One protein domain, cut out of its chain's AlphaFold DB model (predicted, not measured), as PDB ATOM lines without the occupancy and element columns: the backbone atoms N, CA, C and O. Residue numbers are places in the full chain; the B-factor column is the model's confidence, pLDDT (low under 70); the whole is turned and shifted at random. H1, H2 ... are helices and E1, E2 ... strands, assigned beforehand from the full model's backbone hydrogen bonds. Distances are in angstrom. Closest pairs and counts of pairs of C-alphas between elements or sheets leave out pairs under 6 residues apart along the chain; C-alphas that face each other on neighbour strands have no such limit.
ATOM      1  N   ARG A  23     198.070 171.891 135.782       73.88
ATOM      2  CA  ARG A  23     198.591 170.699 135.113       73.88
ATOM      3  C   ARG A  23     197.450 169.699 134.911       73.88
ATOM      4  O   ARG A  23     196.744 169.384 135.867       73.88
ATOM      5  N   LEU A  24     197.240 169.266 133.668       76.75
ATOM      6  CA  LEU A  24     196.195 168.294 133.333       76.75
ATOM      7  C   LEU A  24     196.681 166.866 133.576       76.75
ATOM      8  O   LEU A  24     196.034 166.132 134.313       76.75
ATOM      9  N   GLU A  25     197.819 166.495 132.990       84.62
ATOM     10  CA  GLU A  25     198.384 165.152 133.097       84.62
ATOM     11  C   GLU A  25     199.876 165.169 132.753       84.62
ATOM     12  O   GLU A  25     200.290 165.901 131.851       84.62
ATOM     13  N   ASP A  26     200.658 164.341 133.447       88.94
ATOM     14  CA  ASP A  26     202.049 164.045 133.111       88.94
ATOM     15  C   ASP A  26     202.212 162.552 132.812       88.94
ATOM     16  O   ASP A  26     201.508 161.704 133.360       88.94
ATOM     17  N   SER A  27     203.216 162.217 132.002       90.94
ATOM     18  CA  SER A  27     203.644 160.840 131.750       90.94
ATOM     19  C   SER A  27     205.135 160.687 132.050       90.94
ATOM     20  O   SER A  27     205.919 161.612 131.822       90.94
ATOM     21  N   TYR A  28     205.536 159.528 132.579       91.56
ATOM     22  CA  TYR A  28     206.922 159.240 132.959       91.56
ATOM     23  C   TYR A  28     207.556 158.200 132.020       91.56
ATOM     24  O   TYR A  28     207.392 157.001 132.239       91.56
ATOM     25  N   PRO A  29     208.331 158.629 131.004       87.38
ATOM     26  CA  PRO A  29     209.047 157.712 130.113       87.38
ATOM     27  C   PRO A  29     210.316 157.119 130.752       87.38
ATOM     28  O   PRO A  29     210.932 156.221 130.188       87.38
ATOM     29  N   GLY A  30     210.747 157.643 131.907       87.69
ATOM     30  CA  GLY A  30     211.888 157.130 132.668       87.69
ATOM     31  C   GLY A  30     213.267 157.332 132.051       87.69
ATOM     32  O   GLY A  30     214.224 156.699 132.490       87.69
ATOM     33  N   ASP A  31     213.407 158.218 131.071       88.81
ATOM     34  CA  ASP A  31     214.686 158.525 130.442       88.81
ATOM     35  C   ASP A  31     214.751 160.002 130.033       88.81
ATOM     36  O   ASP A  31     213.745 160.700 129.915       88.81
ATOM     37  N   VAL A  32     215.967 160.480 129.817       88.44
ATOM     38  CA  VAL A  32     216.301 161.808 129.306       88.44
ATOM     39  C   VAL A  32     216.299 161.856 127.777       88.44
ATOM     40  O   VAL A  32     216.433 162.934 127.197       88.44
ATOM     41  N   SER A  33     216.197 160.693 127.133       88.56
ATOM     42  CA  SER A  33     216.185 160.515 125.686       88.56
ATOM     43  C   SER A  33     215.148 159.462 125.279       88.56
ATOM     44  O   SER A  33     215.101 158.405 125.907       88.56
ATOM     45  N   PRO A  34     214.373 159.682 124.200       88.69
ATOM     46  CA  PRO A  34     213.433 158.686 123.682       88.69
ATOM     47  C   PRO A  34     214.117 157.509 122.963       88.69
ATOM     48  O   PRO A  34     213.438 156.600 122.508       88.69
ATOM     49  N   GLU A  35     215.447 157.522 122.829       88.44
ATOM     50  CA  GLU A  35     216.234 156.532 122.075       88.44
ATOM     51  C   GLU A  35     215.969 155.082 122.473       88.44
ATOM     52  O   GLU A  35     215.938 154.195 121.625       88.44
ATOM     53  N   HIS A  36     215.818 154.845 123.769       83.44
ATOM     54  CA  HIS A  36     215.867 153.498 124.310       83.44
ATOM     55  C   HIS A  36     214.512 152.804 124.338       83.44
ATOM     56  O   HIS A  36     214.458 151.585 124.218       83.44
ATOM     57  N   ASP A  37     213.435 153.579 124.473       88.25
ATOM     58  CA  ASP A  37     212.078 153.081 124.276       88.25
ATOM     59  C   ASP A  37     211.242 154.086 123.459       88.25
ATOM     60  O   ASP A  37     210.432 154.853 123.997       88.25
ATOM     61  N   PRO A  38     211.446 154.106 122.127       90.69
ATOM     62  CA  PRO A  38     210.703 154.967 121.209       90.69
ATOM     63  C   PRO A  38     209.192 154.711 121.252       90.69
ATOM     64  O   PRO A  38     208.400 155.625 121.022       90.69
ATOM     65  N   GLN A  39     208.796 153.467 121.534       89.25
ATOM     66  CA  GLN A  39     207.397 153.052 121.555       89.25
ATOM     67  C   GLN A  39     206.697 153.581 122.801       89.25
ATOM     68  O   GLN A  39     205.622 154.166 122.683       89.25
ATOM     69  N   LEU A  40     207.331 153.472 123.973       89.31
ATOM     70  CA  LEU A  40     206.837 154.095 125.200       89.31
ATOM     71  C   LEU A  40     206.716 155.614 125.048       89.31
ATOM     72  O   LEU A  40     205.712 156.191 125.461       89.31
ATOM     73  N   TYR A  41     207.695 156.262 124.409       91.62
ATOM     74  CA  TYR A  41     207.631 157.698 124.135       91.62
ATOM     75  C   TYR A  41     206.423 158.070 123.259       91.62
ATOM     76  O   TYR A  41     205.664 158.970 123.616       91.62
ATOM     77  N   LEU A  42     206.201 157.369 122.140       90.94
ATOM     78  CA  LEU A  42     205.049 157.625 121.266       90.94
ATOM     79  C   LEU A  42     203.716 157.322 121.954       90.94
ATOM     80  O   LEU A  42     202.780 158.110 121.833       90.94
ATOM     81  N   ALA A  43     203.640 156.225 122.708       90.12
ATOM     82  CA  ALA A  43     202.450 155.867 123.467       90.12
ATOM     83  C   ALA A  43     202.125 156.930 124.532       90.12
ATOM     84  O   ALA A  43     200.965 157.306 124.692       90.12
ATOM     85  N   ALA A  44     203.144 157.485 125.201       91.12
ATOM     86  CA  ALA A  44     202.980 158.598 126.133       91.12
ATOM     87  C   ALA A  44     202.466 159.866 125.435       91.12
ATOM     88  O   ALA A  44     201.539 160.503 125.932       91.12
ATOM     89  N   VAL A  45     203.009 160.214 124.264       91.94
ATOM     90  CA  VAL A  45     202.515 161.349 123.464       91.94
ATOM     91  C   VAL A  45     201.058 161.134 123.051       91.94
ATOM     92  O   VAL A  45     200.250 162.054 123.164       91.94
ATOM     93  N   GLN A  46     200.705 159.926 122.609       91.19
ATOM     94  CA  GLN A  46     199.337 159.577 122.231       91.19
ATOM     95  C   GLN A  46     198.368 159.696 123.412       91.19
ATOM     96  O   GLN A  46     197.289 160.262 123.246       91.19
ATOM     97  N   ALA A  47     198.757 159.211 124.595       88.56
ATOM     98  CA  ALA A  47     197.957 159.334 125.809       88.56
ATOM     99  C   ALA A  47     197.711 160.811 126.167       88.56
ATOM    100  O   ALA A  47     196.561 161.233 126.268       88.56
ATOM    101  N   LEU A  48     198.773 161.623 126.229       91.06
ATOM    102  CA  LEU A  48     198.676 163.055 126.542       91.06
ATOM    103  C   LEU A  48     197.823 163.824 125.522       91.06
ATOM    104  O   LEU A  48     197.035 164.697 125.892       91.06
ATOM    105  N   TYR A  49     197.955 163.499 124.234       93.25
ATOM    106  CA  TYR A  49     197.144 164.108 123.183       93.25
ATOM    107  C   TYR A  49     195.662 163.726 123.312       93.25
ATOM    108  O   TYR A  49     194.791 164.587 123.173       93.25
ATOM    109  N   GLY A  50     195.372 162.466 123.656       90.38
ATOM    110  CA  GLY A  50     194.023 161.999 123.973       90.38
ATOM    111  C   GLY A  50     193.406 162.753 125.154       90.38
ATOM    112  O   GLY A  50     192.271 163.225 125.052       90.38
ATOM    113  N   THR A  51     194.168 162.952 126.232       89.25
ATOM    114  CA  THR A  51     193.731 163.729 127.402       89.25
ATOM    115  C   THR A  51     193.438 165.180 127.043       89.25
ATOM    116  O   THR A  51     192.388 165.710 127.417       89.25
ATOM    117  N   TYR A  52     194.317 165.829 126.270       91.69
ATOM    118  CA  TYR A  52     194.053 167.174 125.761       91.69
ATOM    119  C   TYR A  52     192.750 167.214 124.958       91.69
ATOM    120  O   TYR A  52     191.936 168.107 125.176       91.69
ATOM    121  N   TRP A  53     192.525 166.248 124.064       91.94
ATOM    122  CA  TRP A  53     191.334 166.217 123.217       91.94
ATOM    123  C   TRP A  53     190.048 166.027 124.033       91.94
ATOM    124  O   TRP A  53     189.043 166.692 123.773       91.94
ATOM    125  N   ALA A  54     190.068 165.159 125.047       88.44
ATOM    126  CA  ALA A  54     188.947 164.969 125.967       88.44
ATOM    127  C   ALA A  54     188.645 166.248 126.771       88.44
ATOM    128  O   ALA A  54     187.493 166.676 126.869       88.44
ATOM    129  N   TRP A  55     189.683 166.906 127.293       90.19
ATOM    130  CA  TRP A  55     189.546 168.177 128.005       90.19
ATOM    131  C   TRP A  55     189.067 169.319 127.093       90.19
ATOM    132  O   TRP A  55     188.174 170.079 127.457       90.19
ATOM    133  N   ALA A  56     189.611 169.435 125.883       89.00
ATOM    134  CA  ALA A  56     189.221 170.463 124.925       89.00
ATOM    135  C   ALA A  56     187.744 170.329 124.524       89.00
ATOM    136  O   ALA A  56     187.028 171.330 124.460       89.00
ATOM    137  N   GLN A  57     187.267 169.093 124.335       89.75
ATOM    138  CA  GLN A  57     185.853 168.812 124.094       89.75
ATOM    139  C   GLN A  57     184.966 169.222 125.269       89.75
ATOM    140  O   GLN A  57     183.907 169.803 125.039       89.75
ATOM    141  N   SER A  58     185.376 168.966 126.517       86.50
ATOM    142  CA  SER A  58     184.574 169.358 127.684       86.50
ATOM    143  C   SER A  58     184.485 170.880 127.835       86.50
ATOM    144  O   SER A  58     183.415 171.411 128.140       86.50
ATOM    145  N   VAL A  59     185.565 171.606 127.523       86.50
ATOM    146  CA  VAL A  59     185.563 173.078 127.469       86.50
ATOM    147  C   VAL A  59     184.636 173.594 126.367       86.50
ATOM    148  O   VAL A  59     183.859 174.520 126.608       86.50
ATOM    149  N   ALA A  60     184.683 172.987 125.177       88.75
ATOM    150  CA  ALA A  60     183.820 173.359 124.058       88.75
ATOM    151  C   ALA A  60     182.336 173.083 124.356       88.75
ATOM    152  O   ALA A  60     181.480 173.932 124.108       88.75
ATOM    153  N   ALA A  61     182.030 171.934 124.967       88.06
ATOM    154  CA  ALA A  61     180.684 171.580 125.412       88.06
ATOM    155  C   ALA A  61     180.148 172.547 126.484       88.06
ATOM    156  O   ALA A  61     178.953 172.830 126.519       88.06
ATOM    157  N   GLY A  62     181.031 173.110 127.314       87.12
ATOM    158  CA  GLY A  62     180.713 174.168 128.278       87.12
ATOM    159  C   GLY A  62     180.479 175.557 127.666       87.12
ATOM    160  O   GLY A  62     180.399 176.536 128.408       87.12
ATOM    161  N   GLY A  63     180.405 175.676 126.335       87.69
ATOM    162  CA  GLY A  63     180.236 176.948 125.624       87.69
ATOM    163  C   GLY A  63     181.528 177.758 125.466       87.69
ATOM    164  O   GLY A  63     181.482 178.916 125.041       87.69
ATOM    165  N   GLY A  64     182.680 177.180 125.816       87.38
ATOM    166  CA  GLY A  64     183.994 177.746 125.525       87.38
ATOM    167  C   GLY A  64     184.392 177.560 124.057       87.38
ATOM    168  O   GLY A  64     183.859 176.715 123.346       87.38
ATOM    169  N   GLY A  65     185.361 178.347 123.587       90.38
ATOM    170  CA  GLY A  65     186.037 178.053 122.319       90.38
ATOM    171  C   GLY A  65     187.008 176.879 122.467       90.38
ATOM    172  O   GLY A  65     187.449 176.585 123.579       90.38
ATOM    173  N   TRP A  66     187.383 176.246 121.351       91.00
ATOM    174  CA  TRP A  66     188.394 175.187 121.355       91.00
ATOM    175  C   TRP A  66     189.744 175.728 121.870       91.00
ATOM    176  O   TRP A  66     190.271 176.680 121.280       91.00
ATOM    177  N   PRO A  67     190.319 175.180 122.958       91.81
ATOM    178  CA  PRO A  67     191.581 175.678 123.498       91.81
ATOM    179  C   PRO A  67     192.751 175.445 122.529       91.81
ATOM    180  O   PRO A  67     192.884 174.333 122.018       91.81
ATOM    181  N   PRO A  68     193.632 176.430 122.276       94.00
ATOM    182  CA  PRO A  68     194.802 176.216 121.425       94.00
ATOM    183  C   PRO A  68     195.812 175.269 122.091       94.00
ATOM    184  O   PRO A  68     195.981 175.301 123.310       94.00
ATOM    185  N   LEU A  69     196.517 174.474 121.282       93.69
ATOM    186  CA  LEU A  69     197.597 173.587 121.720       93.69
ATOM    187  C   LEU A  69     198.918 174.003 121.068       93.69
ATOM    188  O   LEU A  69     198.985 174.186 119.854       93.69
ATOM    189  N   VAL A  70     199.970 174.112 121.877       95.62
ATOM    190  CA  VAL A  70     201.348 174.313 121.414       95.62
ATOM    191  C   VAL A  70     202.167 173.105 121.850       95.62
ATOM    192  O   VAL A  70     202.227 172.802 123.039       95.62
ATOM    193  N   VAL A  71     202.792 172.418 120.893       94.69
ATOM    194  CA  VAL A  71     203.599 171.218 121.148       94.69
ATOM    195  C   VAL A  71     205.059 171.512 120.826       94.69
ATOM    196  O   VAL A  71     205.403 171.794 119.680       94.69
ATOM    197  N   ASN A  72     205.922 171.406 121.835       94.75
ATOM    198  CA  ASN A  72     207.369 171.414 121.642       94.75
ATOM    199  C   ASN A  72     207.860 169.979 121.416       94.75
ATOM    200  O   ASN A  72     207.456 169.065 122.132       94.75
ATOM    201  N   THR A  73     208.750 169.781 120.446       93.75
ATOM    202  CA  THR A  73     209.287 168.458 120.096       93.75
ATOM    203  C   THR A  73     210.678 168.233 120.687       93.75
ATOM    204  O   THR A  73     211.359 169.168 121.114       93.75
ATOM    205  N   HIS A  74     211.145 166.982 120.678       90.88
ATOM    206  CA  HIS A  74     212.542 166.674 120.982       90.88
ATOM    207  C   HIS A  74     213.487 167.242 119.898       90.88
ATOM    208  O   HIS A  74     213.091 167.497 118.761       90.88
ATOM    209  N   GLY A  75     214.765 167.429 120.241       88.38
ATOM    210  CA  GLY A  75     215.749 168.104 119.380       88.38
ATOM    211  C   GLY A  75     216.457 167.217 118.348       88.38
ATOM    212  O   GLY A  75     217.543 167.573 117.892       88.38
ATOM    213  N   TRP A  76     215.921 166.038 118.026       89.81
ATOM    214  CA  TRP A  76     216.596 165.110 117.109       89.81
ATOM    215  C   TRP A  76     216.156 165.370 115.677       89.81
ATOM    216  O   TRP A  76     214.971 165.479 115.389       89.81
ATOM    217  N   VAL A  77     217.131 165.423 114.774       89.12
ATOM    218  CA  VAL A  77     216.918 165.809 113.372       89.12
ATOM    219  C   VAL A  77     217.299 164.712 112.373       89.12
ATOM    220  O   VAL A  77     217.201 164.927 111.169       89.12
ATOM    221  N   LYS A  78     217.790 163.557 112.848       90.38
ATOM    222  CA  LYS A  78     218.302 162.441 112.031       90.38
ATOM    223  C   LYS A  78     218.001 161.086 112.677       90.38
ATOM    224  O   LYS A  78     217.792 161.018 113.889       90.38
ATOM    225  N   GLY A  79     218.066 160.029 111.864       92.94
ATOM    226  CA  GLY A  79     217.928 158.635 112.295       92.94
ATOM    227  C   GLY A  79     216.597 158.375 112.997       92.94
ATOM    228  O   GLY A  79     215.595 158.999 112.669       92.94
ATOM    229  N   LEU A  80     216.627 157.534 114.030       91.25
ATOM    230  CA  LEU A  80     215.452 157.152 114.820       91.25
ATOM    231  C   LEU A  80     214.628 158.347 115.325       91.25
ATOM    232  O   LEU A  80     213.403 158.308 115.323       91.25
ATOM    233  N   GLY A  81     215.280 159.437 115.732       91.44
ATOM    234  CA  GLY A  81     214.563 160.628 116.192       91.44
ATOM    235  C   GLY A  81     213.839 161.359 115.067       91.44
ATOM    236  O   GLY A  81     212.768 161.906 115.288       91.44
ATOM    237  N   PHE A  82     214.384 161.348 113.851       93.31
ATOM    238  CA  PHE A  82     213.653 161.871 112.699       93.31
ATOM    239  C   PHE A  82     212.389 161.043 112.443       93.31
ATOM    240  O   PHE A  82     211.312 161.614 112.276       93.31
ATOM    241  N   ASP A  83     212.496 159.714 112.510       92.31
ATOM    242  CA  ASP A  83     211.352 158.816 112.337       92.31
ATOM    243  C   ASP A  83     210.292 159.037 113.428       92.31
ATOM    244  O   ASP A  83     209.104 159.153 113.118       92.31
ATOM    245  N   LEU A  84     210.713 159.183 114.688       93.56
ATOM    246  CA  LEU A  84     209.842 159.543 115.812       93.56
ATOM    247  C   LEU A  84     209.125 160.876 115.589       93.56
ATOM    248  O   LEU A  84     207.913 160.965 115.779       93.56
ATOM    249  N   LEU A  85     209.852 161.902 115.143       94.19
ATOM    250  CA  LEU A  85     209.278 163.208 114.846       94.19
ATOM    251  C   LEU A  85     208.234 163.119 113.726       94.19
ATOM    252  O   LEU A  85     207.172 163.728 113.839       94.19
ATOM    253  N   THR A  86     208.497 162.351 112.661       92.56
ATOM    254  CA  THR A  86     207.510 162.178 111.582       92.56
ATOM    255  C   THR A  86     206.231 161.509 112.078       92.56
ATOM    256  O   THR A  86     205.138 161.936 111.711       92.56
ATOM    257  N   GLN A  87     206.349 160.507 112.952       92.00
ATOM    258  CA  GLN A  87     205.203 159.836 113.563       92.00
ATOM    259  C   GLN A  87     204.435 160.773 114.496       92.00
ATOM    260  O   GLN A  87     203.214 160.838 114.406       92.00
ATOM    261  N   LEU A  88     205.135 161.561 115.319       92.69
ATOM    262  CA  LEU A  88     204.524 162.570 116.184       92.69
ATOM    263  C   LEU A  88     203.740 163.605 115.370       92.69
ATOM    264  O   LEU A  88     202.600 163.909 115.706       92.69
ATOM    265  N   LEU A  89     204.313 164.126 114.281       92.50
ATOM    266  CA  LEU A  89     203.644 165.116 113.430       92.50
ATOM    267  C   LEU A  89     202.412 164.536 112.724       92.50
ATOM    268  O   LEU A  89     201.409 165.232 112.588       92.50
ATOM    269  N   ARG A  90     202.452 163.260 112.320       90.50
ATOM    270  CA  ARG A  90     201.278 162.551 111.783       90.50
ATOM    271  C   ARG A  90     200.203 162.326 112.846       90.50
ATOM    272  O   ARG A  90     199.030 162.503 112.551       90.50
ATOM    273  N   LEU A  91     200.606 161.961 114.062       89.12
ATOM    274  CA  LEU A  91     199.708 161.703 115.187       89.12
ATOM    275  C   LEU A  91     198.989 162.976 115.653       89.12
ATOM    276  O   LEU A  91     197.781 162.959 115.858       89.12
ATOM    277  N   VAL A  92     199.732 164.072 115.820       89.81
ATOM    278  CA  VAL A  92     199.201 165.354 116.315       89.81
ATOM    279  C   VAL A  92     198.453 166.120 115.221       89.81
ATOM    280  O   VAL A  92     197.602 166.948 115.547       89.81
ATOM    281  N   ALA A  93     198.777 165.863 113.947       90.19
ATOM    282  CA  ALA A  93     198.219 166.538 112.773       90.19
ATOM    283  C   ALA A  93     198.140 168.072 112.957       90.19
ATOM    284  O   ALA A  93     197.051 168.654 112.953       90.19
ATOM    285  N   PRO A  94     199.284 168.750 113.190       92.62
ATOM    286  CA  PRO A  94     199.290 170.163 113.543       92.62
ATOM    287  C   PRO A  94     198.766 171.032 112.397       92.62
ATOM    288  O   PRO A  94     198.974 170.733 111.227       92.62
ATOM    289  N   THR A  95     198.151 172.166 112.738       92.25
ATOM    290  CA  THR A  95     197.727 173.171 111.746       92.25
ATOM    291  C   THR A  95     198.898 174.015 111.247       92.25
ATOM    292  O   THR A  95     198.931 174.398 110.081       92.25
ATOM    293  N   HIS A  96     199.870 174.278 112.125       94.19
ATOM    294  CA  HIS A  96     201.070 175.060 111.843       94.19
ATOM    295  C   HIS A  96     202.296 174.346 112.411       94.19
ATOM    296  O   HIS A  96     202.258 173.825 113.528       94.19
ATOM    297  N   VAL A  97     203.403 174.369 111.673       94.38
ATOM    298  CA  VAL A  97     204.704 173.862 112.117       94.38
ATOM    299  C   VAL A  97     205.719 174.992 112.049       94.38
ATOM    300  O   VAL A  97     206.006 175.516 110.976       94.38
ATOM    301  N   ILE A  98     206.286 175.353 113.201       94.81
ATOM    302  CA  ILE A  98     207.322 176.384 113.300       94.81
ATOM    303  C   ILE A  98     208.688 175.702 113.332       94.81
ATOM    304  O   ILE A  98     209.064 175.071 114.319       94.81
ATOM    305  N   GLN A  99     209.450 175.842 112.252       93.00
ATOM    306  CA  GLN A  99     210.796 175.303 112.141       93.00
ATOM    307  C   GLN A  99     211.835 176.367 112.502       93.00
ATOM    308  O   GLN A  99     212.122 177.271 111.715       93.00
ATOM    309  N   VAL A 100     212.451 176.218 113.675       93.12
ATOM    310  CA  VAL A 100     213.610 177.024 114.077       93.12
ATOM    311  C   VAL A 100     214.867 176.447 113.424       93.12
ATOM    312  O   VAL A 100     215.215 175.288 113.653       93.12
ATOM    313  N   ARG A 101     215.537 177.235 112.581       90.06
ATOM    314  CA  ARG A 101     216.699 176.804 111.786       90.06
ATOM    315  C   ARG A 101     217.961 177.551 112.192       90.06
ATOM    316  O   ARG A 101     217.933 178.766 112.344       90.06
ATOM    317  N   GLY A 102     219.073 176.836 112.319       88.06
ATOM    318  CA  GLY A 102     220.395 177.416 112.584       88.06
ATOM    319  C   GLY A 102     221.412 177.090 111.492       88.06
ATOM    320  O   GLY A 102     221.106 176.385 110.531       88.06
ATOM    321  N   GLU A 103     222.646 177.558 111.658       83.44
ATOM    322  CA  GLU A 103     223.759 177.210 110.770       83.44
ATOM    323  C   GLU A 103     224.643 176.089 111.362       83.44
ATOM    324  O   GLU A 103     224.819 176.005 112.583       83.44
ATOM    325  N   PRO A 104     225.243 175.203 110.537       85.88
ATOM    326  CA  PRO A 104     225.083 175.078 109.088       85.88
ATOM    327  C   PRO A 104     223.822 174.293 108.691       85.88
ATOM    328  O   PRO A 104     223.391 173.375 109.392       85.88
ATOM    329  N   ASP A 105     223.317 174.572 107.487       84.88
ATOM    330  CA  ASP A 105     222.008 174.111 106.996       84.88
ATOM    331  C   ASP A 105     221.806 172.581 107.002       84.88
ATOM    332  O   ASP A 105     220.702 172.082 107.213       84.88
ATOM    333  N   ARG A 106     222.899 171.815 106.874       85.38
ATOM    334  CA  ARG A 106     222.936 170.336 106.941       85.38
ATOM    335  C   ARG A 106     222.520 169.728 108.291       85.38
ATOM    336  O   ARG A 106     222.471 168.499 108.427       85.38
ATOM    337  N   LYS A 107     222.362 170.561 109.324       86.06
ATOM    338  CA  LYS A 107     221.894 170.164 110.661       86.06
ATOM    339  C   LYS A 107     220.403 170.434 110.869       86.06
ATOM    340  O   LYS A 107     219.882 170.059 111.910       86.06
ATOM    341  N   ASN A 108     219.725 171.059 109.912       90.50
ATOM    342  CA  ASN A 108     218.299 171.338 110.009       90.50
ATOM    343  C   ASN A 108     217.468 170.187 109.427       90.50
ATOM    344  O   ASN A 108     217.949 169.419 108.592       90.50
ATOM    345  N   LEU A 109     216.200 170.108 109.834       92.25
ATOM    346  CA  LEU A 109     215.222 169.218 109.199       92.25
ATOM    347  C   LEU A 109     214.989 169.618 107.724       92.25
ATOM    348  O   LEU A 109     215.212 170.789 107.362       92.25
ATOM    349  N   PRO A 110     214.508 168.685 106.880       91.12
ATOM    350  CA  PRO A 110     214.069 168.996 105.523       91.12
ATOM    351  C   PRO A 110     213.030 170.124 105.502       91.12
ATOM    352  O   PRO A 110     212.322 170.351 106.482       91.12
ATOM    353  N   ARG A 111     212.964 170.861 104.389       87.56
ATOM    354  CA  ARG A 111     211.954 171.912 104.195       87.56
ATOM    355  C   ARG A 111     210.610 171.293 103.799       87.56
ATOM    356  O   ARG A 111     210.580 170.230 103.185       87.56
ATOM    357  N   GLY A 112     209.526 172.010 104.087       86.69
ATOM    358  CA  GLY A 112     208.164 171.592 103.748       86.69
ATOM    359  C   GLY A 112     207.617 170.494 104.664       86.69
ATOM    360  O   GLY A 112     208.199 170.184 105.704       86.69
ATOM    361  N   ALA A 113     206.483 169.912 104.272       87.50
ATOM    362  CA  ALA A 113     205.767 168.896 105.042       87.50
ATOM    363  C   ALA A 113     206.390 167.495 104.886       87.50
ATOM    364  O   ALA A 113     205.774 166.572 104.362       87.50
ATOM    365  N   PHE A 114     207.641 167.329 105.328       89.69
ATOM    366  CA  PHE A 114     208.432 166.100 105.147       89.69
ATOM    367  C   PHE A 114     207.854 164.852 105.834       89.69
ATOM    368  O   PHE A 114     208.315 163.741 105.587       89.69
ATOM    369  N   TRP A 115     206.880 165.024 106.727       90.31
ATOM    370  CA  TRP A 115     206.182 163.928 107.391       90.31
ATOM    371  C   TRP A 115     204.979 163.423 106.586       90.31
ATOM    372  O   TRP A 115     204.483 162.343 106.891       90.31
ATOM    373  N   CYS A 116     204.503 164.124 105.557       85.69
ATOM    374  CA  CYS A 116     203.421 163.622 104.709       85.69
ATOM    375  C   CYS A 116     203.946 162.539 103.752       85.69
ATOM    376  O   CYS A 116     205.020 162.696 103.170       85.69
ATOM    377  N   ASP A 117     203.206 161.436 103.584       77.06
ATOM    378  CA  ASP A 117     203.516 160.473 102.520       77.06
ATOM    379  C   ASP A 117     202.995 161.043 101.192       77.06
ATOM    380  O   ASP A 117     201.791 161.269 101.069       77.06
ATOM    381  N   PRO A 118     203.854 161.274 100.184       68.56
ATOM    382  CA  PRO A 118     203.418 161.780  98.883       68.56
ATOM    383  C   PRO A 118     202.462 160.832  98.141       68.56
ATOM    384  O   PRO A 118     201.840 161.239  97.164       68.56
ATOM    385  N   ARG A 119     202.350 159.569  98.573       72.50
ATOM    386  CA  ARG A 119     201.442 158.565  98.000       72.50
ATOM    387  C   ARG A 119     200.076 158.530  98.681       72.50
ATOM    388  O   ARG A 119     199.198 157.830  98.189       72.50
ATOM    389  N   ASP A 120     199.903 159.244  99.794       69.69
ATOM    390  CA  ASP A 120     198.622 159.362 100.483       69.69
ATOM    391  C   ASP A 120     197.901 160.646 100.020       69.69
ATOM    392  O   ASP A 120     198.250 161.751 100.451       69.69
ATOM    393  N   PRO A 121     196.891 160.541  99.133       60.75
ATOM    394  CA  PRO A 121     196.167 161.702  98.619       60.75
ATOM    395  C   PRO A 121     195.367 162.441  99.704       60.75
ATOM    396  O   PRO A 121     195.071 163.622  99.536       60.75
ATOM    397  N   GLN A 122     195.050 161.787 100.827       58.22
ATOM    398  CA  GLN A 122     194.349 162.383 101.968       58.22
ATOM    399  C   GLN A 122     195.300 163.206 102.850       58.22
ATOM    400  O   GLN A 122     194.915 164.252 103.368       58.22
ATOM    401  N   ALA A 123     196.569 162.801 102.955       55.97
ATOM    402  CA  ALA A 123     197.612 163.590 103.620       55.97
ATOM    403  C   ALA A 123     198.009 164.855 102.829       55.97
ATOM    404  O   ALA A 123     198.578 165.793 103.393       55.97
ATOM    405  N   ALA A 124     197.708 164.889 101.526       54.16
ATOM    406  CA  ALA A 124     198.009 166.002 100.629       54.16
ATOM    407  C   ALA A 124     196.911 167.084 100.567       54.16
ATOM    408  O   ALA A 124     197.171 168.171 100.052       54.16
ATOM    409  N   SER A 125     195.694 166.829 101.071       53.59
ATOM    410  CA  SER A 125     194.549 167.733 100.861       53.59
ATOM    411  C   SER A 125     194.531 168.978 101.760       53.59
ATOM    412  O   SER A 125     193.797 169.917 101.465       53.59
ATOM    413  N   ALA A 126     195.324 169.009 102.838       58.28
ATOM    414  CA  ALA A 126     195.518 170.189 103.689       58.28
ATOM    415  C   ALA A 126     196.826 170.071 104.506       58.28
ATOM    416  O   ALA A 126     196.777 169.780 105.704       58.28
ATOM    417  N   PRO A 127     198.009 170.226 103.883       69.69
ATOM    418  CA  PRO A 127     199.272 170.154 104.611       69.69
ATOM    419  C   PRO A 127     199.371 171.308 105.619       69.69
ATOM    420  O   PRO A 127     198.963 172.430 105.318       69.69
ATOM    421  N   ALA A 128     199.926 171.037 106.803       83.75
ATOM    422  CA  ALA A 128     200.159 172.066 107.814       83.75
ATOM    423  C   ALA A 128     200.974 173.232 107.234       83.75
ATOM    424  O   ALA A 128     201.912 173.017 106.459       83.75
ATOM    425  N   GLU A 129     200.676 174.458 107.660       90.06
ATOM    426  CA  GLU A 129     201.468 175.618 107.261       90.06
ATOM    427  C   GLU A 129     202.851 175.556 107.923       90.06
ATOM    428  O   GLU A 129     202.969 175.536 109.150       90.06
ATOM    429  N   VAL A 130     203.918 175.519 107.118       90.81
ATOM    430  CA  VAL A 130     205.296 175.444 107.625       90.81
ATOM    431  C   VAL A 130     205.928 176.830 107.641       90.81
ATOM    432  O   VAL A 130     206.293 177.374 106.600       90.81
ATOM    433  N   VAL A 131     206.123 177.371 108.840       92.56
ATOM    434  CA  VAL A 131     206.761 178.669 109.073       92.56
ATOM    435  C   VAL A 131     208.208 178.448 109.492       92.56
ATOM    436  O   VAL A 131     208.492 177.705 110.425       92.56
ATOM    437  N   THR A 132     209.149 179.102 108.816       90.69
ATOM    438  CA  THR A 132     210.579 179.006 109.141       90.69
ATOM    439  C   THR A 132     211.052 180.254 109.874       90.69
ATOM    440  O   THR A 132     210.803 181.368 109.422       90.69
ATOM    441  N   VAL A 133     211.785 180.067 110.974       92.94
ATOM    442  CA  VAL A 133     212.361 181.154 111.779       92.94
ATOM    443  C   VAL A 133     213.857 180.913 111.983       92.94
ATOM    444  O   VAL A 133     214.292 179.775 112.165       92.94
ATOM    445  N   ALA A 134     214.659 181.978 111.947       88.75
ATOM    446  CA  ALA A 134     216.096 181.904 112.198       88.75
ATOM    447  C   ALA A 134     216.400 181.748 113.699       88.75
ATOM    448  O   ALA A 134     215.826 182.435 114.543       88.75
ATOM    449  N   SER A 135     217.328 180.853 114.029       86.06
ATOM    450  CA  SER A 135     217.851 180.672 115.380       86.06
ATOM    451  C   SER A 135     218.781 181.823 115.740       86.06
ATOM    452  O   SER A 135     219.799 182.029 115.082       86.06
TER     453      SER A 135
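Overview. This is residues 23 to 135 of the 476 residues of the protein "Polynucleotide 5'-hydroxyl-kinase NOL9" of Tetrabaena socialis (UniProt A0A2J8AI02). Two helices, long H1 and shorter H2, run side by side the same way, and a small ribbon of two parallel strands, E1 and E2, lies apart from H1; long loops join H1 to H2 and E1 to E2. The printed part has 113 residues, with named elements in the order H1, H2, E1, E2, sheet order E1, E2. The class is mixed, helices and strands, with under half of the residues in named elements. It is only just compact, close to loose: radius of gyration of the C-alphas 15.7 A, spans 48 by 36 by 31 A.

Arrangement. E1, residues 96 to 101, and E2, residues 129 to 134, are parallel at 24 degrees; N 99 and O 131 are within hydrogen-bond range at 2.8 A. H2, residues 79 to 92, is apart from E2. H1, residues 38 to 61, touches H2 with residues 38 to 49 alone, at a shallow tilt of 18 degrees; the closest C-alphas, of Leu 42 and Leu 88, are 7.1 A apart. In both helices every O i to N i+4 pair is within hydrogen-bond range.

Along the chain. H1 begins at C-alpha 38 (210.703, 154.967, 121.209) and measures 34.6 A, H2 20.3 A, E1 15.7 A; E2, 16.7 A, ends at C-alpha 134 (216.096, 181.904, 112.198).

Size, cuts and confidence. The C-alphas farthest apart, of Gly 62 and Pro 104, are 48.4 A apart. The printed part has no cut; pLDDT is under 70 at residue 118 and residues 120 to 127.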